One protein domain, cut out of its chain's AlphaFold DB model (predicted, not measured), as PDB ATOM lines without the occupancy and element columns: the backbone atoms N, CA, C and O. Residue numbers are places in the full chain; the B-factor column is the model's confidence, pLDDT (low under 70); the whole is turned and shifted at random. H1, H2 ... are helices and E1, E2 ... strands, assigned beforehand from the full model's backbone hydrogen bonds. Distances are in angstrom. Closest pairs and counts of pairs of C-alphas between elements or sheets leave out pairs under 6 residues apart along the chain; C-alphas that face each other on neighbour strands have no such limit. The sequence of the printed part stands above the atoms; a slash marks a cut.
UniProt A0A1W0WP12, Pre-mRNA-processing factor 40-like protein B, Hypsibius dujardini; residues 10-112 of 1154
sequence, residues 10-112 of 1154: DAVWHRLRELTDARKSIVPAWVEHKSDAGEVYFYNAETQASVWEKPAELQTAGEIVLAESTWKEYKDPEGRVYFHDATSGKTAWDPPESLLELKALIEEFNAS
ATOM      1  N   ASP A  10     533.266 719.524 454.316       77.50
ATOM      2  CA  ASP A  10     532.932 720.365 455.471       77.50
ATOM      3  C   ASP A  10     533.521 721.775 455.312       77.50
ATOM      4  O   ASP A  10     532.827 722.759 455.581       77.50
ATOM      5  N   ALA A  11     534.747 721.904 454.791       78.81
ATOM      6  CA  ALA A  11     535.329 723.205 454.450       78.81
ATOM      7  C   ALA A  11     534.530 723.926 453.350       78.81
ATOM      8  O   ALA A  11     534.246 725.118 453.482       78.81
ATOM      9  N   VAL A  12     534.096 723.211 452.302       82.19
ATOM     10  CA  VAL A  12     533.223 723.765 451.249       82.19
ATOM     11  C   VAL A  12     531.871 724.201 451.822       82.19
ATOM     12  O   VAL A  12     531.431 725.318 451.556       82.19
ATOM     13  N   TRP A  13     531.225 723.384 452.662       81.81
ATOM     14  CA  TRP A  13     529.965 723.759 453.318       81.81
ATOM     15  C   TRP A  13     530.115 724.956 454.263       81.81
ATOM     16  O   TRP A  13     529.233 725.818 454.307       81.81
ATOM     17  N   HIS A  14     531.229 725.047 454.992       82.12
ATOM     18  CA  HIS A  14     531.526 726.195 455.843       82.12
ATOM     19  C   HIS A  14     531.755 727.463 455.009       82.12
ATOM     20  O   HIS A  14     531.208 728.511 455.346       82.12
ATOM     21  N   ARG A  15     532.494 727.371 453.894       82.31
ATOM     22  CA  ARG A  15     532.749 728.488 452.968       82.31
ATOM     23  C   ARG A  15     531.469 728.980 452.290       82.31
ATOM     24  O   ARG A  15     531.209 730.180 452.258       82.31
ATOM     25  N   LEU A  16     530.617 728.064 451.820       84.06
ATOM     26  CA  LEU A  16     529.305 728.396 451.253       84.06
ATOM     27  C   LEU A  16     528.394 729.079 452.283       84.06
ATOM     28  O   LEU A  16     527.701 730.040 451.944       84.06
ATOM     29  N   ARG A  17     528.414 728.629 453.545       82.62
ATOM     30  CA  ARG A  17     527.651 729.249 454.639       82.62
ATOM     31  C   ARG A  17     528.185 730.633 455.001       82.62
ATOM     32  O   ARG A  17     527.399 731.571 455.038       82.62
ATOM     33  N   GLU A  18     529.499 730.774 455.171       84.50
ATOM     34  CA  GLU A  18     530.192 732.047 455.415       84.50
ATOM     35  C   GLU A  18     529.823 733.096 454.354       84.50
ATOM     36  O   GLU A  18     529.337 734.171 454.696       84.50
ATOM     37  N   LEU A  19     529.969 732.761 453.068       78.62
ATOM     38  CA  LEU A  19     529.633 733.654 451.954       78.62
ATOM     39  C   LEU A  19     528.125 733.968 451.886       78.62
ATOM     40  O   LEU A  19     527.737 735.095 451.576       78.62
ATOM     41  N   THR A  20     527.262 732.998 452.207       79.31
ATOM     42  CA  THR A  20     525.801 733.193 452.236       79.31
ATOM     43  C   THR A  20     525.364 734.118 453.374       79.31
ATOM     44  O   THR A  20     524.501 734.972 453.167       79.31
ATOM     45  N   ASP A  21     525.948 733.970 454.564       74.81
ATOM     46  CA  ASP A  21     525.606 734.780 455.734       74.81
ATOM     47  C   ASP A  21     526.256 736.171 455.680       74.81
ATOM     48  O   ASP A  21     525.595 737.154 456.015       74.81
ATOM     49  N   ALA A  22     527.474 736.304 455.138       67.12
ATOM     50  CA  ALA A  22     528.074 737.605 454.827       67.12
ATOM     51  C   ALA A  22     527.196 738.419 453.859       67.12
ATOM     52  O   ALA A  22     526.959 739.608 454.077       67.12
ATOM     53  N   ARG A  23     526.623 737.766 452.836       65.00
ATOM     54  CA  ARG A  23     525.715 738.400 451.866       65.00
ATOM     55  C   ARG A  23     524.373 738.851 452.468       65.00
ATOM     56  O   ARG A  23     523.737 739.724 451.892       65.00
ATOM     57  N   LYS A  24     523.956 738.348 453.640       62.28
ATOM     58  CA  LYS A  24     522.800 738.906 454.382       62.28
ATOM     59  C   LYS A  24     523.093 740.275 455.006       62.28
ATOM     60  O   LYS A  24     522.158 740.985 455.356       62.28
ATOM     61  N   SER A  25     524.369 740.630 455.174       54.00
ATOM     62  CA  SER A  25     524.809 741.888 455.790       54.00
ATOM     63  C   SER A  25     525.099 743.002 454.772       54.00
ATOM     64  O   SER A  25     525.589 744.061 455.163       54.00
ATOM     65  N   ILE A  26     524.841 742.773 453.479       54.94
ATOM     66  CA  ILE A  26     525.156 743.699 452.386       54.94
ATOM     67  C   ILE A  26     523.887 743.931 451.561       54.94
ATOM     68  O   ILE A  26     523.315 742.987 451.018       54.94
ATOM     69  N   VAL A  27     523.460 745.189 451.444       49.97
ATOM     70  CA  VAL A  27     522.378 745.587 450.531       49.97
ATOM     71  C   VAL A  27     522.979 745.748 449.125       49.97
ATOM     72  O   VAL A  27     523.925 746.520 448.970       49.97
ATOM     73  N   PRO A  28     522.513 745.013 448.097       55.78
ATOM     74  CA  PRO A  28     523.144 745.042 446.781       55.78
ATOM     75  C   PRO A  28     522.662 746.237 445.945       55.78
ATOM     76  O   PRO A  28     521.578 746.207 445.373       55.78
ATOM     77  N   ALA A  29     523.509 747.258 445.801       65.25
ATOM     78  CA  ALA A  29     523.254 748.437 444.961       65.25
ATOM     79  C   ALA A  29     523.354 748.190 443.433       65.25
ATOM     80  O   ALA A  29     523.245 749.133 442.646       65.25
ATOM     81  N   TRP A  30     523.596 746.945 443.005       76.19
ATOM     82  CA  TRP A  30     523.768 746.540 441.604       76.19
ATOM     83  C   TRP A  30     522.519 745.830 441.052       76.19
ATOM     84  O   TRP A  30     522.002 744.908 441.681       76.19
ATOM     85  N   VAL A  31     522.093 746.188 439.838       78.12
ATOM     86  CA  VAL A  31     520.905 745.643 439.151       78.12
ATOM     87  C   VAL A  31     521.278 745.097 437.765       78.12
ATOM     88  O   VAL A  31     522.094 745.696 437.066       78.12
ATOM     89  N   GLU A  32     520.687 743.966 437.352       82.44
ATOM     90  CA  GLU A  32     520.821 743.419 435.989       82.44
ATOM     91  C   GLU A  32     519.901 744.163 435.006       82.44
ATOM     92  O   GLU A  32     518.684 744.215 435.189       82.44
ATOM     93  N   HIS A  33     520.479 744.679 433.923       78.19
ATOM     94  CA  HIS A  33     519.788 745.303 432.798       78.19
ATOM     95  C   HIS A  33     520.171 744.618 431.478       78.19
ATOM     96  O   HIS A  33     521.142 743.863 431.397       78.19
ATOM     97  N   LYS A  34     519.391 744.872 430.420       84.81
ATOM     98  CA  LYS A  34     519.640 744.342 429.070       84.81
ATOM     99  C   LYS A  34     519.613 745.481 428.063       84.81
ATOM    100  O   LYS A  34     518.741 746.343 428.144       84.81
ATOM    101  N   SER A  35     520.582 745.494 427.154       76.44
ATOM    102  CA  SER A  35     520.659 746.460 426.058       76.44
ATOM    103  C   SER A  35     519.588 746.180 424.996       76.44
ATOM    104  O   SER A  35     519.017 745.088 424.947       76.44
ATOM    105  N   ASP A  36     519.369 747.127 424.080       68.44
ATOM    106  CA  ASP A  36     518.492 746.928 422.914       68.44
ATOM    107  C   ASP A  36     518.973 745.796 421.976       68.44
ATOM    108  O   ASP A  36     518.200 745.292 421.161       68.44
ATOM    109  N   ALA A  37     520.236 745.366 422.100       62.47
ATOM    110  CA  ALA A  37     520.797 744.201 421.408       62.47
ATOM    111  C   ALA A  37     520.563 742.868 422.157       62.47
ATOM    112  O   ALA A  37     520.905 741.804 421.644       62.47
ATOM    113  N   GLY A  38     519.981 742.908 423.362       67.50
ATOM    114  CA  GLY A  38     519.756 741.748 424.233       67.50
ATOM    115  C   GLY A  38     520.948 741.372 425.121       67.50
ATOM    116  O   GLY A  38     520.871 740.383 425.851       67.50
ATOM    117  N   GLU A  39     522.035 742.145 425.083       68.94
ATOM    118  CA  GLU A  39     523.250 741.904 425.868       68.94
ATOM    119  C   GLU A  39     523.054 742.357 427.319       68.94
ATOM    120  O   GLU A  39     522.483 743.417 427.581       68.94
ATOM    121  N   VAL A  40     523.520 741.550 428.272       81.50
ATOM    122  CA  VAL A  40     523.351 741.805 429.709       81.50
ATOM    123  C   VAL A  40     524.441 742.744 430.217       81.50
ATOM    124  O   VAL A  40     525.618 742.522 429.944       81.50
ATOM    125  N   TYR A  41     524.057 743.752 430.997       82.69
ATOM    126  CA  TYR A  41     524.978 744.594 431.760       82.69
ATOM    127  C   TYR A  41     524.441 744.842 433.168       82.69
ATOM    128  O   TYR A  41     523.241 744.752 433.423       82.69
ATOM    129  N   PHE A  42     525.332 745.171 434.094       82.62
ATOM    130  CA  PHE A  42     525.011 745.433 435.488       82.62
ATOM    131  C   PHE A  42     525.240 746.911 435.791       82.62
ATOM    132  O   PHE A  42     526.264 747.482 435.409       82.62
ATOM    133  N   TYR A  43     524.274 747.539 436.454       78.12
ATOM    134  CA  TYR A  43     524.283 748.962 436.782       78.12
ATOM    135  C   TYR A  43     524.245 749.161 438.294       78.12
ATOM    136  O   TYR A  43     523.414 748.555 438.967       78.12
ATOM    137  N   ASN A  44     525.141 749.989 438.826       78.19
ATOM    138  CA  ASN A  44     525.162 750.361 440.234       78.19
ATOM    139  C   ASN A  44     524.441 751.700 440.420       78.19
ATOM    140  O   ASN A  44     524.896 752.716 439.894       78.19
ATOM    141  N   ALA A  45     523.345 751.713 441.179       68.50
ATOM    142  CA  ALA A  45     522.540 752.920 441.369       68.50
ATOM    143  C   ALA A  45     523.282 754.009 442.173       68.50
ATOM    144  O   ALA A  45     523.216 755.187 441.828       68.50
ATOM    145  N   GLU A  46     524.044 753.619 443.201       70.75
ATOM    146  CA  GLU A  46     524.735 754.545 444.116       70.75
ATOM    147  C   GLU A  46     525.940 755.253 443.473       70.75
ATOM    148  O   GLU A  46     526.201 756.425 443.742       70.75
ATOM    149  N   THR A  47     526.688 754.548 442.620       76.25
ATOM    150  CA  THR A  47     527.917 755.049 441.968       76.25
ATOM    151  C   THR A  47     527.716 755.432 440.501       76.25
ATOM    152  O   THR A  47     528.633 755.963 439.877       76.25
ATOM    153  N   GLN A  48     526.533 755.155 439.942       75.19
ATOM    154  CA  GLN A  48     526.164 755.340 438.531       75.19
ATOM    155  C   GLN A  48     527.071 754.599 437.524       75.19
ATOM    156  O   GLN A  48     527.040 754.879 436.323       75.19
ATOM    157  N   ALA A  49     527.865 753.632 437.991       68.62
ATOM    158  CA  ALA A  49     528.730 752.811 437.154       68.62
ATOM    159  C   ALA A  49     527.935 751.720 436.418       68.62
ATOM    160  O   ALA A  49     527.028 751.107 436.979       68.62
ATOM    161  N   SER A  50     528.314 751.431 435.172       84.50
ATOM    162  CA  SER A  50     527.831 750.266 434.418       84.50
ATOM    163  C   SER A  50     528.999 749.377 433.998       84.50
ATOM    164  O   SER A  50     530.049 749.875 433.589       84.50
ATOM    165  N   VAL A  51     528.820 748.061 434.112       82.25
ATOM    166  CA  VAL A  51     529.807 747.040 433.735       82.25
ATOM    167  C   VAL A  51     529.125 745.883 433.009       82.25
ATOM    168  O   VAL A  51     527.987 745.535 433.309       82.25
ATOM    169  N   TRP A  52     529.817 745.274 432.048       79.50
ATOM    170  CA  TRP A  52     529.297 744.135 431.271       79.50
ATOM    171  C   TRP A  52     529.599 742.777 431.927       79.50
ATOM    172  O   TRP A  52     528.986 741.767 431.594       79.50
ATOM    173  N   GLU A  53     530.520 742.749 432.890       74.31
ATOM    174  CA  GLU A  53     530.860 741.570 433.693       74.31
ATOM    175  C   GLU A  53     530.101 741.598 435.027       74.31
ATOM    176  O   GLU A  53     529.867 742.668 435.585       74.31
ATOM    177  N   LYS A  54     529.711 740.428 435.553       80.62
ATOM    178  CA  LYS A  54     528.887 740.319 436.768       80.62
ATOM    179  C   LYS A  54     529.662 740.795 438.018       80.62
ATOM    180  O   LYS A  54     530.627 740.120 438.391       80.62
ATOM    181  N   PRO A  55     529.238 741.890 438.690       75.38
ATOM    182  CA  PRO A  55     529.905 742.429 439.878       75.38
ATOM    183  C   PRO A  55     530.057 741.387 440.984       75.38
ATOM    184  O   PRO A  55     529.177 740.541 441.164       75.38
ATOM    185  N   ALA A  56     531.145 741.469 441.752       68.44
ATOM    186  CA  ALA A  56     531.455 740.512 442.815       68.44
ATOM    187  C   ALA A  56     530.344 740.433 443.880       68.44
ATOM    188  O   ALA A  56     530.059 739.362 444.407       68.44
ATOM    189  N   GLU A  57     529.651 741.544 444.134       69.88
ATOM    190  CA  GLU A  57     528.547 741.657 445.092       69.88
ATOM    191  C   GLU A  57     527.257 740.952 444.617       69.88
ATOM    192  O   GLU A  57     526.382 740.623 445.424       69.88
ATOM    193  N   LEU A  58     527.135 740.690 443.309       69.44
ATOM    194  CA  LEU A  58     526.043 739.913 442.711       69.44
ATOM    195  C   LEU A  58     526.394 738.440 442.484       69.44
ATOM    196  O   LEU A  58     525.504 737.661 442.118       69.44
ATOM    197  N   GLN A  59     527.649 738.035 442.687       76.25
ATOM    198  CA  GLN A  59     528.029 736.631 442.561       76.25
ATOM    199  C   GLN A  59     527.389 735.807 443.687       76.25
ATOM    200  O   GLN A  59     527.296 736.234 444.840       76.25
ATOM    201  N   THR A  60     526.879 734.623 443.352       80.12
ATOM    202  CA  THR A  60     526.323 733.708 444.359       80.12
ATOM    203  C   THR A  60     527.452 733.021 445.127       80.12
ATOM    204  O   THR A  60     528.551 732.859 444.603       80.12
ATOM    205  N   ALA A  61     527.188 732.544 446.348       80.44
ATOM    206  CA  ALA A  61     528.183 731.784 447.113       80.44
ATOM    207  C   ALA A  61     528.730 730.574 446.324       80.44
ATOM    208  O   ALA A  61     529.918 730.278 446.401       80.44
ATOM    209  N   GLY A  62     527.888 729.927 445.507       81.38
ATOM    210  CA  GLY A  62     528.299 728.854 444.599       81.38
ATOM    211  C   GLY A  62     529.165 729.327 443.426       81.38
ATOM    212  O   GLY A  62     530.159 728.684 443.112       81.38
ATOM    213  N   GLU A  63     528.839 730.461 442.799       81.56
ATOM    214  CA  GLU A  63     529.673 731.056 441.740       81.56
ATOM    215  C   GLU A  63     531.058 731.460 442.268       81.56
ATOM    216  O   GLU A  63     532.057 731.192 441.606       81.56
ATOM    217  N   ILE A  64     531.127 732.034 443.476       79.44
ATOM    218  CA  ILE A  64     532.388 732.404 444.137       79.44
ATOM    219  C   ILE A  64     533.225 731.149 444.419       79.44
ATOM    220  O   ILE A  64     534.382 731.091 444.016       79.44
ATOM    221  N   VAL A  65     532.642 730.108 445.025       81.50
ATOM    222  CA  VAL A  65     533.354 728.849 445.317       81.50
ATOM    223  C   VAL A  65     533.788 728.109 444.040       81.50
ATOM    224  O   VAL A  65     534.844 727.478 444.024       81.50
ATOM    225  N   LEU A  66     533.048 728.232 442.931       81.06
ATOM    226  CA  LEU A  66     533.489 727.731 441.621       81.06
ATOM    227  C   LEU A  66     534.617 728.578 441.011       81.06
ATOM    228  O   LEU A  66     535.493 728.021 440.355       81.06
ATOM    229  N   ALA A  67     534.640 729.893 441.241       76.81
ATOM    230  CA  ALA A  67     535.728 730.774 440.811       76.81
ATOM    231  C   ALA A  67     537.010 730.615 441.660       76.81
ATOM    232  O   ALA A  67     538.111 730.837 441.146       76.81
ATOM    233  N   GLU A  68     536.873 730.189 442.923       79.31
ATOM    234  CA  GLU A  68     537.965 729.764 443.817       79.31
ATOM    235  C   GLU A  68     538.581 728.403 443.408       79.31
ATOM    236  O   GLU A  68     539.651 728.042 443.901       79.31
ATOM    237  N   SER A  69     537.963 727.662 442.476       79.75
ATOM    238  CA  SER A  69     538.480 726.383 441.965       79.75
ATOM    239  C   SER A  69     539.737 726.534 441.094       79.75
ATOM    240  O   SER A  69     539.911 727.500 440.343       79.75
ATOM    241  N   THR A  70     540.608 725.522 441.133       77.75
ATOM    242  CA  THR A  70     541.802 725.431 440.273       77.75
ATOM    243  C   THR A  70     541.449 725.178 438.806       77.75
ATOM    244  O   THR A  70     542.158 725.644 437.913       77.75
ATOM    245  N   TRP A  71     540.347 724.472 438.547       80.88
ATOM    246  CA  TRP A  71     539.904 724.072 437.213       80.88
ATOM    247  C   TRP A  71     538.911 725.076 436.623       80.88
ATOM    248  O   TRP A  71     537.809 725.253 437.140       80.88
ATOM    249  N   LYS A  72     539.290 725.706 435.505       80.44
ATOM    250  CA  LYS A  72     538.512 726.763 434.839       80.44
ATOM    251  C   LYS A  72     537.961 726.309 433.491       80.44
ATOM    252  O   LYS A  72     538.625 725.584 432.755       80.44
ATOM    253  N   GLU A  73     536.746 726.745 433.186       83.56
ATOM    254  CA  GLU A  73     535.995 726.386 431.981       83.56
ATOM    255  C   GLU A  73     536.256 727.413 430.862       83.56
ATOM    256  O   GLU A  73     536.069 728.613 431.056       83.56
ATOM    257  N   TYR A  74     536.700 726.944 429.697       78.12
ATOM    258  CA  TYR A  74     537.015 727.749 428.514       78.12
ATOM    259  C   TYR A  74     536.282 727.208 427.283       78.12
ATOM    260  O   TYR A  74     535.811 726.072 427.277       78.12
ATOM    261  N   LYS A  75     536.186 728.021 426.225       84.31
ATOM    262  CA  LYS A  75     535.618 727.622 424.930       84.31
ATOM    263  C   LYS A  75     536.633 727.844 423.818       84.31
ATOM    264  O   LYS A  75     537.326 728.860 423.817       84.31
ATOM    265  N   ASP A  76     536.725 726.895 422.894       80.31
ATOM    266  CA  ASP A  76     537.529 727.038 421.679       80.31
ATOM    267  C   ASP A  76     536.792 727.869 420.598       80.31
ATOM    268  O   ASP A  76     535.613 728.201 420.777       80.31
ATOM    269  N   PRO A  77     537.450 728.252 419.484       72.00
ATOM    270  CA  PRO A  77     536.812 729.018 418.407       72.00
ATOM    271  C   PRO A  77     535.638 728.293 417.732       72.00
ATOM    272  O   PRO A  77     534.783 728.939 417.130       72.00
ATOM    273  N   GLU A  78     535.573 726.965 417.852       70.62
ATOM    274  CA  GLU A  78     534.464 726.128 417.386       70.62
ATOM    275  C   GLU A  78     533.314 726.021 418.415       70.62
ATOM    276  O   GLU A  78     532.312 725.351 418.159       70.62
ATOM    277  N   GLY A  79     533.430 726.691 419.567       71.38
ATOM    278  CA  GLY A  79     532.418 726.765 420.622       71.38
ATOM    279  C   GLY A  79     532.392 725.574 421.586       71.38
ATOM    280  O   GLY A  79     531.514 725.520 422.452       71.38
ATOM    281  N   ARG A  80     533.330 724.624 421.470       75.19
ATOM    282  CA  ARG A  80     533.427 723.452 422.353       75.19
ATOM    283  C   ARG A  80     534.065 723.849 423.678       75.19
ATOM    284  O   ARG A  80     535.029 724.610 423.711       75.19
ATOM    285  N   VAL A  81     533.535 723.303 424.768       83.12
ATOM    286  CA  VAL A  81     534.061 723.529 426.117       83.12
ATOM    287  C   VAL A  81     535.293 722.656 426.362       83.12
ATOM    288  O   VAL A  81     535.294 721.477 426.013       83.12
ATOM    289  N   TYR A  82     536.315 723.231 426.994       83.19
ATOM    290  CA  TYR A  82     537.436 722.505 427.589       83.19
ATOM    291  C   TYR A  82     537.785 723.096 428.959       83.19
ATOM    292  O   TYR A  82     537.584 724.281 429.223       83.19
ATOM    293  N   PHE A  83     538.325 722.263 429.839       84.00
ATOM    294  CA  PHE A  83     538.707 722.617 431.200       84.00
ATOM    295  C   PHE A  83     540.224 722.771 431.285       84.00
ATOM    296  O   PHE A  83     540.963 721.964 430.721       84.00
ATOM    297  N   HIS A  84     540.701 723.798 431.982       80.25
ATOM    298  CA  HIS A  84     542.124 724.066 432.186       80.25
ATOM    299  C   HIS A  84     542.431 724.236 433.676       80.25
ATOM    300  O   HIS A  84     541.893 725.134 434.327       80.25
ATOM    301  N   ASP A  85     543.341 723.420 434.203       81.88
ATOM    302  CA  ASP A  85     543.865 723.566 435.560       81.88
ATOM    303  C   ASP A  85     544.867 724.723 435.616       81.88
ATOM    304  O   ASP A  85     545.979 724.638 435.086       81.88
ATOM    305  N   ALA A  86     544.487 725.808 436.288       73.69
ATOM    306  CA  ALA A  86     545.325 726.985 436.489       73.69
ATOM    307  C   ALA A  86     546.600 726.710 437.317       73.69
ATOM    308  O   ALA A  86     547.502 727.545 437.314       73.69
ATOM    309  N   THR A  87     546.694 725.566 438.007       70.75
ATOM    310  CA  THR A  87     547.833 725.207 438.869       70.75
ATOM    311  C   THR A  87     548.819 724.231 438.225       70.75
ATOM    312  O   THR A  87     550.025 724.441 438.353       70.75
ATOM    313  N   SER A  88     548.361 723.203 437.496       74.25
ATOM    314  CA  SER A  88     549.253 722.275 436.772       74.25
ATOM    315  C   SER A  88     549.313 722.469 435.251       74.25
ATOM    316  O   SER A  88     550.056 721.747 434.585       74.25
ATOM    317  N   GLY A  89     548.580 723.441 434.695       74.38
ATOM    318  CA  GLY A  89     548.654 723.830 433.279       74.38
ATOM    319  C   GLY A  89     548.129 722.776 432.300       74.38
ATOM    320  O   GLY A  89     548.496 722.784 431.125       74.38
ATOM    321  N   LYS A  90     547.320 721.825 432.781       76.56
ATOM    322  CA  LYS A  90     546.737 720.753 431.964       76.56
ATOM    323  C   LYS A  90     545.395 721.187 431.393       76.56
ATOM    324  O   LYS A  90     544.582 721.762 432.112       76.56
ATOM    325  N   THR A  91     545.130 720.812 430.145       83.38
ATOM    326  CA  THR A  91     543.791 720.858 429.554       83.38
ATOM    327  C   THR A  91     543.145 719.472 429.526       83.38
ATOM    328  O   THR A  91     543.818 718.462 429.316       83.38
ATOM    329  N   ALA A  92     541.831 719.434 429.729       79.81
ATOM    330  CA  ALA A  92     540.975 718.259 429.605       79.81
ATOM    331  C   ALA A  92     539.695 718.645 428.846       79.81
ATOM    332  O   ALA A  92     539.207 719.763 428.991       79.81
ATOM    333  N   TRP A  93     539.155 717.743 428.025       82.38
ATOM    334  CA  TRP A  93     537.881 717.976 427.329       82.38
ATOM    335  C   TRP A  93     536.680 717.550 428.183       82.38
ATOM    336  O   TRP A  93     535.633 718.190 428.139       82.38
ATOM    337  N   ASP A  94     536.861 716.525 429.014       78.56
ATOM    338  CA  ASP A  94     535.890 716.091 430.017       78.56
ATOM    339  C   ASP A  94     536.070 716.868 431.340       78.56
ATOM    340  O   ASP A  94     537.204 717.205 431.701       78.56
ATOM    341  N   PRO A  95     534.984 717.154 432.085       78.62
ATOM    342  CA  PRO A  95     535.064 717.838 433.373       78.62
ATOM    343  C   PRO A  95     535.769 716.968 434.437       78.62
ATOM    344  O   PRO A  95     535.399 715.804 434.608       78.62
ATOM    345  N   PRO A  96     536.745 717.514 435.187       79.81
ATOM    346  CA  PRO A  96     537.427 716.810 436.274       79.81
ATOM    347  C   PRO A  96     536.477 716.327 437.375       79.81
ATOM    348  O   PRO A  96     535.524 717.018 437.732       79.81
ATOM    349  N   GLU A  97     536.795 715.182 437.979       76.88
ATOM    350  CA  GLU A  97     536.014 714.564 439.062       76.88
ATOM    351  C   GLU A  97     535.873 715.494 440.284       76.88
ATOM    352  O   GLU A  97     534.784 715.632 440.838       76.88
ATOM    353  N   SER A  98     536.929 716.243 440.615       77.62
ATOM    354  CA  SER A  98     536.928 717.304 441.629       77.62
ATOM    355  C   SER A  98     535.973 718.460 441.285       77.62
ATOM    356  O   SER A  98     535.188 718.896 442.125       77.62
ATOM    357  N   LEU A  99     535.964 718.935 440.035       81.44
ATOM    358  CA  LEU A  99     535.042 719.990 439.593       81.44
ATOM    359  C   LEU A  99     533.578 719.512 439.581       81.44
ATOM    360  O   LEU A  99     532.672 720.309 439.836       81.44
ATOM    361  N   LEU A 100     533.337 718.225 439.307       82.38
ATOM    362  CA  LEU A 100     532.010 717.608 439.382       82.38
ATOM    363  C   LEU A 100     531.521 717.477 440.831       82.38
ATOM    364  O   LEU A 100     530.391 717.874 441.115       82.38
ATOM    365  N   GLU A 101     532.361 716.993 441.754       82.94
ATOM    366  CA  GLU A 101     532.015 716.917 443.181       82.94
ATOM    367  C   GLU A 101     531.727 718.312 443.763       82.94
ATOM    368  O   GLU A 101     530.738 718.487 444.479       82.94
ATOM    369  N   LEU A 102     532.514 719.329 443.389       83.12
ATOM    370  CA  LEU A 102     532.290 720.713 443.814       83.12
ATOM    371  C   LEU A 102     530.965 721.290 443.288       83.12
ATOM    372  O   LEU A 102     530.232 721.926 444.046       83.12
ATOM    373  N   LYS A 103     530.622 721.045 442.012       85.50
ATOM    374  CA  LYS A 103     529.328 721.459 441.435       85.50
ATOM    375  C   LYS A 103     528.153 720.761 442.151       85.50
ATOM    376  O   LYS A 103     527.185 721.435 442.498       85.50
ATOM    377  N   ALA A 104     528.268 719.466 442.458       84.00
ATOM    378  CA  ALA A 104     527.239 718.712 443.185       84.00
ATOM    379  C   ALA A 104     527.042 719.198 444.637       84.00
ATOM    380  O   ALA A 104     525.906 719.379 445.071       84.00
ATOM    381  N   LEU A 105     528.129 719.483 445.367       84.44
ATOM    382  CA  LEU A 105     528.099 720.049 446.727       84.44
ATOM    383  C   LEU A 105     527.318 721.371 446.813       84.44
ATOM    384  O   LEU A 105     526.618 721.625 447.794       84.44
ATOM    385  N   ILE A 106     527.441 722.216 445.788       84.94
ATOM    386  CA  ILE A 106     526.752 723.510 445.699       84.94
ATOM    387  C   ILE A 106     525.254 723.319 445.427       84.94
ATOM    388  O   ILE A 106     524.426 724.015 446.013       84.94
ATOM    389  N   GLU A 107     524.894 722.372 444.559       84.25
ATOM    390  CA  GLU A 107     523.497 722.042 444.259       84.25
ATOM    391  C   GLU A 107     522.792 721.419 445.481       84.25
ATOM    392  O   GLU A 107     521.698 721.849 445.846       84.25
ATOM    393  N   GLU A 108     523.474 720.517 446.195       83.88
ATOM    394  CA  GLU A 108     523.055 719.930 447.477       83.88
ATOM    395  C   GLU A 108     522.843 721.005 448.565       83.88
ATOM    396  O   GLU A 108     521.796 721.043 449.220       83.88
ATOM    397  N   PHE A 109     523.790 721.941 448.714       83.88
ATOM    398  CA  PHE A 109     523.669 723.072 449.642       83.88
ATOM    399  C   PHE A 109     522.466 723.966 449.312       83.88
ATOM    400  O   PHE A 109     521.723 724.349 450.217       83.88
ATOM    401  N   ASN A 110     522.231 724.277 448.034       80.00
ATOM    402  CA  ASN A 110     521.101 725.110 447.615       80.00
ATOM    403  C   ASN A 110     519.748 724.403 447.809       80.00
ATOM    404  O   ASN A 110     518.813 725.017 448.325       80.00
ATOM    405  N   ALA A 111     519.653 723.114 447.470       76.25
ATOM    406  CA  ALA A 111     518.441 722.314 447.657       76.25
ATOM    407  C   ALA A 111     518.045 722.175 449.140       76.25
ATOM    408  O   ALA A 111     516.861 722.181 449.467       76.25
ATOM    409  N   SER A 112     519.020 722.147 450.058       74.94
ATOM    410  CA  SER A 112     518.773 722.091 451.512       74.94
ATOM    411  C   SER A 112     518.110 723.350 452.110       74.94
ATOM    412  O   SER A 112     517.916 723.427 453.323       74.94
TER     413      SER A 112
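AT A GLANCE: This is residues 10 to 112 of the 1154 residues of the protein "Pre-mRNA-processing factor 40-like protein B" of Hypsibius dujardini (UniProt A0A1W0WP12). Two small strand hairpins, E1 with E2 and E3 with E4, stand well apart as the two arms of an open U, and the helices H1, H2 and H3 make its base, with H1 touching the other two. Each hairpin gains a short third stretch, residues 50 to 51 beside E2 and residues 91 to 92 beside E4. The printed part has 103 residues, with three named helices and four named strands in the order H1, E1, E2, H2, E3, E4, H3; the class is mixed, helices and strands, and the two sheets, E1 - E2 and E3 - E4, are antiparallel. The whole is loose, with a radius of gyration of the C-alphas of 16.4 A, and spans 41 by 38 by 25 A.

HOW THE PARTS SIT: E1, residues 30 to 34, and E2, residues 40 to 44, form an antiparallel hairpin at 148 degrees; N 31 and O 43 are within hydrogen-bond range at 2.8 A, as are N 41 and O 33 at 2.9 A. Residues 42 to 43 of E2 pair antiparallel with residues 50 to 51. E3, residues 71 to 75, and E4, residues 81 to 85, form the second antiparallel hairpin, also at 148 degrees, with N 74 and O 82 2.8 A apart. Residues 83 to 84 of E4 pair antiparallel with residues 91 to 92. E1 and E2 are apart from E3 and E4. H1, residues 10 to 23, and H2, residues 61 to 67, touch at a steep tilt of 62 degrees, opposite ways; their closest C-alphas, of Leu 19 and Ala 61, are 5.4 A apart. With residues 12 to 16 alone, H1 touches residues 105 to 109 of H3, residues 97 to 111, at a steep tilt of 49 degrees, the same way; the closest C-alphas, of Trp 13 and Phe 109, are 7.3 A apart. H2 and H3 only just touch, with 3 pairs of C-alphas within 8 A, the closest those of Gly 62 and Ile 106 at 5.7 A; they run opposite ways at a shallow tilt of 13 degrees. In H1, H2 and H3 every O i to N i+4 pair is within hydrogen-bond range.

IN THESE COORDINATES: H1 begins at C-alpha 10, (532.932, 720.365, 455.471), and is 19.8 A long. E1 measures 13.4 A and E2 13.7 A; C-alpha 30 is at (523.768, 746.540, 441.604). H2 measures 9.9 A, E3 13.5 A and E4 13.6 A. H3, 21.0 A long, ends at C-alpha 111, (518.441, 722.314, 447.657).

THE WHOLE: The C-alphas of Asp 10 and Asp 36 are the two farthest apart, 44.4 A. The printed part has no cut. The links E2 to H2, residues 45 to 60, and E4 to H3 are long. The mean pLDDT of the printed part is 77.1; residues 22 to 29, 36 to 39, 45, 49 and 56 to 58 are under 70.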